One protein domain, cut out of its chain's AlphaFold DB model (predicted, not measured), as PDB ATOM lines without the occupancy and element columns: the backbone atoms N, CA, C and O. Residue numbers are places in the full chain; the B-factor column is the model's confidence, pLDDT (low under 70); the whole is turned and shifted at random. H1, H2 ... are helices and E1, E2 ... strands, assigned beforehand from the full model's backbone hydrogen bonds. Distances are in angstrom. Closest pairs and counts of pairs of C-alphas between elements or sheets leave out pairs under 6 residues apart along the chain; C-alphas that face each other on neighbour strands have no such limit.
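Overview. This is residues 10 to 53 of the 70 residues of an uncharacterized protein of Ensifer sp. MPMI2T (UniProt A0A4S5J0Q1). Two helices, H1 and H2, make a corner, and a long two-stranded hairpin, E1 and E2, packs by its base on H2 and reaches away to its turn. The printed part has 44 residues with two named helices, then two named strands; the sheet, E1 - E2, is antiparallel and the class mixed. The whole is loose and elongated, with a radius of gyration of the C-alphas of 11.8 A and spans of 34 by 22 by 14 A.

Arrangement. H1, residues 10 to 16, touches H2, residues 20 to 29; their closest C-alphas, of Val 13 and Glu 20, are 6.3 A apart. They run the same way at a steep tilt of 67 degrees, only just short of about perpendicular. In both, every O i to N i+4 pair is within hydrogen-bond range. H2 and E1, residues 33 to 39, have their closest C-alphas at Ala 27 and Ile 33, 6.0 A. E1 and E2, residues 45 to 52, form an antiparallel hairpin at 156 degrees, with N 34 and O 51 within hydrogen-bond range at 2.8 A. H1 is apart from both strands.

Along the chain. H1 begins at C-alpha 10 (-32.948, -28.923, -42.334) and H2 is 14.3 A long. E1 is 19.4 A long; E2, 20.4 A, ends at C-alpha 52 (-31.735, -45.279, -47.437).

Size, cuts and confidence. The farthest C-alphas, of Gly 17 and Gln 42, are 34.6 A apart. The three links are tight and the printed part has no cut. Residues 10 to 12 have pLDDT under 70.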
ATOM      1  N   LEU A  10     -32.025 -30.059 -42.251       63.09
ATOM      2  CA  LEU A  10     -32.948 -28.923 -42.334       63.09
ATOM      3  C   LEU A  10     -34.055 -29.102 -43.394       63.09
ATOM      4  O   LEU A  10     -35.203 -28.728 -43.165       63.09
ATOM      5  N   HIS A  11     -33.736 -29.706 -44.542       64.56
ATOM      6  CA  HIS A  11     -34.734 -30.025 -45.566       64.56
ATOM      7  C   HIS A  11     -35.687 -31.133 -45.106       64.56
ATOM      8  O   HIS A  11     -36.872 -31.082 -45.425       64.56
ATOM      9  N   LEU A  12     -35.199 -32.111 -44.336       66.81
ATOM     10  CA  LEU A  12     -36.048 -33.142 -43.733       66.81
ATOM     11  C   LEU A  12     -36.953 -32.554 -42.642       66.81
ATOM     12  O   LEU A  12     -38.132 -32.889 -42.612       66.81
ATOM     13  N   VAL A  13     -36.441 -31.628 -41.825       74.62
ATOM     14  CA  VAL A  13     -37.217 -30.888 -40.811       74.62
ATOM     15  C   VAL A  13     -38.392 -30.165 -41.458       74.62
ATOM     16  O   VAL A  13     -39.538 -30.351 -41.053       74.62
ATOM     17  N   ALA A  14     -38.127 -29.392 -42.514       73.12
ATOM     18  CA  ALA A  14     -39.165 -28.650 -43.221       73.12
ATOM     19  C   ALA A  14     -40.174 -29.565 -43.936       73.12
ATOM     20  O   ALA A  14     -41.358 -29.244 -44.000       73.12
ATOM     21  N   HIS A  15     -39.720 -30.698 -44.479       75.81
ATOM     22  CA  HIS A  15     -40.569 -31.599 -45.258       75.81
ATOM     23  C   HIS A  15     -41.434 -32.522 -44.392       75.81
ATOM     24  O   HIS A  15     -42.569 -32.816 -44.754       75.81
ATOM     25  N   LEU A  16     -40.903 -32.989 -43.262       77.44
ATOM     26  CA  LEU A  16     -41.583 -33.923 -42.363       77.44
ATOM     27  C   LEU A  16     -42.313 -33.214 -41.217       77.44
ATOM     28  O   LEU A  16     -43.105 -33.850 -40.528       77.44
ATOM     29  N   GLY A  17     -42.042 -31.922 -40.996       81.69
ATOM     30  CA  GLY A  17     -42.567 -31.182 -39.848       81.69
ATOM     31  C   GLY A  17     -42.037 -31.707 -38.510       81.69
ATOM     32  O   GLY A  17     -42.705 -31.566 -37.493       81.69
ATOM     33  N   MET A  18     -40.862 -32.343 -38.524       82.62
ATOM     34  CA  MET A  18     -40.217 -32.962 -37.365       82.62
ATOM     35  C   MET A  18     -39.000 -32.150 -36.946       82.62
ATOM     36  O   MET A  18     -38.286 -31.623 -37.795       82.62
ATOM     37  N   SER A  19     -38.711 -32.088 -35.651       86.75
ATOM     38  CA  SER A  19     -37.439 -31.554 -35.169       86.75
ATOM     39  C   SER A  19     -36.265 -32.452 -35.572       86.75
ATOM     40  O   SER A  19     -36.423 -33.636 -35.876       86.75
ATOM     41  N   GLU A  20     -35.050 -31.906 -35.530       81.75
ATOM     42  CA  GLU A  20     -33.825 -32.682 -35.757       81.75
ATOM     43  C   GLU A  20     -33.727 -33.895 -34.817       81.75
ATOM     44  O   GLU A  20     -33.390 -34.990 -35.261       81.75
ATOM     45  N   ALA A  21     -34.094 -33.734 -33.542       85.88
ATOM     46  CA  ALA A  21     -34.079 -34.824 -32.567       85.88
ATOM     47  C   ALA A  21     -35.057 -35.951 -32.936       85.88
ATOM     48  O   ALA A  21     -34.716 -37.127 -32.816       85.88
ATOM     49  N   GLU A  22     -36.248 -35.603 -33.423       85.12
ATOM     50  CA  GLU A  22     -37.248 -36.578 -33.872       85.12
ATOM     51  C   GLU A  22     -36.809 -37.293 -35.150       85.12
ATOM     52  O   GLU A  22     -37.004 -38.500 -35.273       85.12
ATOM     53  N   ILE A  23     -36.156 -36.584 -36.075       83.19
ATOM     54  CA  ILE A  23     -35.585 -37.188 -37.287       83.19
ATOM     55  C   ILE A  23     -34.487 -38.182 -36.920       83.19
ATOM     56  O   ILE A  23     -34.439 -39.281 -37.473       83.19
ATOM     57  N   VAL A  24     -33.621 -37.821 -35.971       84.88
ATOM     58  CA  VAL A  24     -32.578 -38.719 -35.472       84.88
ATOM     59  C   VAL A  24     -33.214 -39.934 -34.794       84.88
ATOM     60  O   VAL A  24     -32.883 -41.056 -35.169       84.88
ATOM     61  N   ASP A  25     -34.166 -39.763 -33.875       88.12
ATOM     62  CA  ASP A  25     -34.836 -40.896 -33.213       88.12
ATOM     63  C   ASP A  25     -35.544 -41.816 -34.225       88.12
ATOM     64  O   ASP A  25     -35.364 -43.037 -34.200       88.12
ATOM     65  N   ALA A  26     -36.269 -41.248 -35.191       85.31
ATOM     66  CA  ALA A  26     -36.934 -42.002 -36.250       85.31
ATOM     67  C   ALA A  26     -35.936 -42.777 -37.127       85.31
ATOM     68  O   ALA A  26     -36.151 -43.955 -37.422       85.31
ATOM     69  N   ALA A  27     -34.815 -42.157 -37.500       84.44
ATOM     70  CA  ALA A  27     -33.758 -42.813 -38.262       84.44
ATOM     71  C   ALA A  27     -33.084 -43.942 -37.470       84.44
ATOM     72  O   ALA A  27     -32.756 -44.980 -38.039       84.44
ATOM     73  N   PHE A  28     -32.916 -43.779 -36.155       83.69
ATOM     74  CA  PHE A  28     -32.378 -44.817 -35.273       83.69
ATOM     75  C   PHE A  28     -33.302 -46.031 -35.142       83.69
ATOM     76  O   PHE A  28     -32.811 -47.151 -34.985       83.69
ATOM     77  N   ARG A  29     -34.619 -45.817 -35.214       86.44
ATOM     78  CA  ARG A  29     -35.640 -46.876 -35.164       86.44
ATOM     79  C   ARG A  29     -35.932 -47.509 -36.524       86.44
ATOM     80  O   ARG A  29     -36.561 -48.567 -36.582       86.44
ATOM     81  N   SER A  30     -35.513 -46.872 -37.614       81.88
ATOM     82  CA  SER A  30     -35.783 -47.344 -38.967       81.88
ATOM     83  C   SER A  30     -34.935 -48.564 -39.330       81.88
ATOM     84  O   SER A  30     -33.733 -48.610 -39.082       81.88
ATOM     85  N   LYS A  31     -35.572 -49.553 -39.965       83.31
ATOM     86  CA  LYS A  31     -34.920 -50.782 -40.454       83.31
ATOM     87  C   LYS A  31     -34.296 -50.640 -41.841       83.31
ATOM     88  O   LYS A  31     -33.651 -51.568 -42.298       83.31
ATOM     89  N   VAL A  32     -34.562 -49.523 -42.513       80.81
ATOM     90  CA  VAL A  32     -34.181 -49.267 -43.913       80.81
ATOM     91  C   VAL A  32     -33.294 -48.031 -44.045       80.81
ATOM     92  O   VAL A  32     -32.997 -47.593 -45.150       80.81
ATOM     93  N   ILE A  33     -32.909 -47.424 -42.919       81.31
ATOM     94  CA  ILE A  33     -31.996 -46.285 -42.885       81.31
ATOM     95  C   ILE A  33     -30.698 -46.733 -42.228       81.31
ATOM     96  O   ILE A  33     -30.637 -47.012 -41.027       81.31
ATOM     97  N   ARG A  34     -29.632 -46.744 -43.017       81.69
ATOM     98  CA  ARG A  34     -28.270 -46.924 -42.538       81.69
ATOM     99  C   ARG A  34     -27.708 -45.589 -42.066       81.69
ATOM    100  O   ARG A  34     -27.925 -44.543 -42.672       81.69
ATOM    101  N   ARG A  35     -26.965 -45.635 -40.963       84.06
ATOM    102  CA  ARG A  35     -26.322 -44.474 -40.340       84.06
ATOM    103  C   ARG A  35     -24.820 -44.584 -40.541       84.06
ATOM    104  O   ARG A  35     -24.235 -45.600 -40.169       84.06
ATOM    105  N   LEU A  36     -24.207 -43.556 -41.114       82.75
ATOM    106  CA  LEU A  36     -22.763 -43.488 -41.321       82.75
ATOM    107  C   LEU A  36     -22.205 -42.247 -40.635       82.75
ATOM    108  O   LEU A  36     -22.801 -41.175 -40.696       82.75
ATOM    109  N   VAL A  37     -21.052 -42.394 -39.995       82.75
ATOM    110  CA  VAL A  37     -20.311 -41.271 -39.422       82.75
ATOM    111  C   VAL A  37     -19.176 -40.932 -40.378       82.75
ATOM    112  O   VAL A  37     -18.341 -41.789 -40.669       82.75
ATOM    113  N   SER A  38     -19.170 -39.703 -40.889       81.56
ATOM    114  CA  SER A  38     -18.025 -39.164 -41.622       81.56
ATOM    115  C   SER A  38     -17.039 -38.543 -40.643       81.56
ATOM    116  O   SER A  38     -17.432 -38.061 -39.577       81.56
ATOM    117  N   VAL A  39     -15.763 -38.597 -41.005       84.31
ATOM    118  CA  VAL A  39     -14.681 -37.982 -40.241       84.31
ATOM    119  C   VAL A  39     -14.030 -36.887 -41.071       84.31
ATOM    120  O   VAL A  39     -13.864 -37.031 -42.283       84.31
ATOM    121  N   ASP A  40     -13.629 -35.814 -40.405       83.62
ATOM    122  CA  ASP A  40     -12.856 -34.738 -40.998       83.62
ATOM    123  C   ASP A  40     -11.406 -35.168 -41.298       83.62
ATOM    124  O   ASP A  40     -10.954 -36.278 -40.996       83.62
ATOM    125  N   ASN A  41     -10.630 -34.244 -41.867       85.69
ATOM    126  CA  ASN A  41      -9.215 -34.461 -42.187       85.69
ATOM    127  C   ASN A  41      -8.328 -34.686 -40.946       85.69
ATOM    128  O   ASN A  41      -7.162 -35.053 -41.088       85.69
ATOM    129  N   GLN A  42      -8.852 -34.451 -39.741       88.06
ATOM    130  CA  GLN A  42      -8.187 -34.705 -38.464       88.06
ATOM    131  C   GLN A  42      -8.641 -36.033 -37.832       88.06
ATOM    132  O   GLN A  42      -8.184 -36.378 -36.741       88.06
ATOM    133  N   GLY A  43      -9.517 -36.788 -38.504       82.69
ATOM    134  CA  GLY A  43     -10.071 -38.045 -38.010       82.69
ATOM    135  C   GLY A  43     -11.165 -37.868 -36.955       82.69
ATOM    136  O   GLY A  43     -11.524 -38.844 -36.295       82.69
ATOM    137  N   LYS A  44     -11.699 -36.656 -36.767       82.31
ATOM    138  CA  LYS A  44     -12.822 -36.402 -35.859       82.31
ATOM    139  C   LYS A  44     -14.141 -36.540 -36.595       82.31
ATOM    140  O   LYS A  44     -14.281 -36.063 -37.711       82.31
ATOM    141  N   ALA A  45     -15.120 -37.158 -35.945       81.62
ATOM    142  CA  ALA A  45     -16.475 -37.227 -36.473       81.62
ATOM    143  C   ALA A  45     -17.057 -35.815 -36.651       81.62
ATOM    144  O   ALA A  45     -17.170 -35.080 -35.670       81.62
ATOM    145  N   ASP A  46     -17.431 -35.454 -37.881       84.12
ATOM    146  CA  ASP A  46     -17.980 -34.132 -38.209       84.12
ATOM    147  C   ASP A  46     -19.408 -34.200 -38.772       84.12
ATOM    148  O   ASP A  46     -20.132 -33.205 -38.727       84.12
ATOM    149  N   ARG A  47     -19.841 -35.362 -39.292       81.06
ATOM    150  CA  ARG A  47     -21.158 -35.527 -39.930       81.06
ATOM    151  C   ARG A  47     -21.785 -36.885 -39.650       81.06
ATOM    152  O   ARG A  47     -21.126 -37.919 -39.751       81.06
ATOM    153  N   LEU A  48     -23.094 -36.875 -39.402       79.81
ATOM    154  CA  LEU A  48     -23.950 -38.060 -39.412       79.81
ATOM    155  C   LEU A  48     -24.736 -38.094 -40.728       79.81
ATOM    156  O   LEU A  48     -25.494 -37.175 -41.029       79.81
ATOM    157  N   LEU A  49     -24.553 -39.155 -41.507       81.62
ATOM    158  CA  LEU A  49     -25.238 -39.382 -42.774       81.62
ATOM    159  C   LEU A  49     -26.319 -40.446 -42.585       81.62
ATOM    160  O   LEU A  49     -26.058 -41.518 -42.033       81.62
ATOM    161  N   LEU A  50     -27.525 -40.142 -43.059       80.88
ATOM    162  CA  LEU A  50     -28.663 -41.056 -43.088       80.88
ATOM    163  C   LEU A  50     -28.873 -41.506 -44.531       80.88
ATOM    164  O   LEU A  50     -29.186 -40.689 -45.393       80.88
ATOM    165  N   VAL A  51     -28.673 -42.793 -44.790       79.81
ATOM    166  CA  VAL A  51     -28.720 -43.372 -46.133       79.81
ATOM    167  C   VAL A  51     -29.849 -44.385 -46.187       79.81
ATOM    168  O   VAL A  51     -29.945 -45.253 -45.325       79.81
ATOM    169  N   TYR A  52     -30.707 -44.277 -47.193       78.81
ATOM    170  CA  TYR A  52     -31.735 -45.279 -47.437       78.81
ATOM    171  C   TYR A  52     -31.097 -46.534 -48.039       78.81
ATOM    172  O   TYR A  52     -30.406 -46.450 -49.051       78.81
ATOM    173  N   GLU A  53     -31.312 -47.693 -47.420       71.12
ATOM    174  CA  GLU A  53     -30.885 -48.989 -47.951       71.12
ATOM    175  C   GLU A  53     -31.847 -49.430 -49.062       71.12
ATOM    176  O   GLU A  53     -32.720 -50.275 -48.878       71.12
TER     177      GLU A  53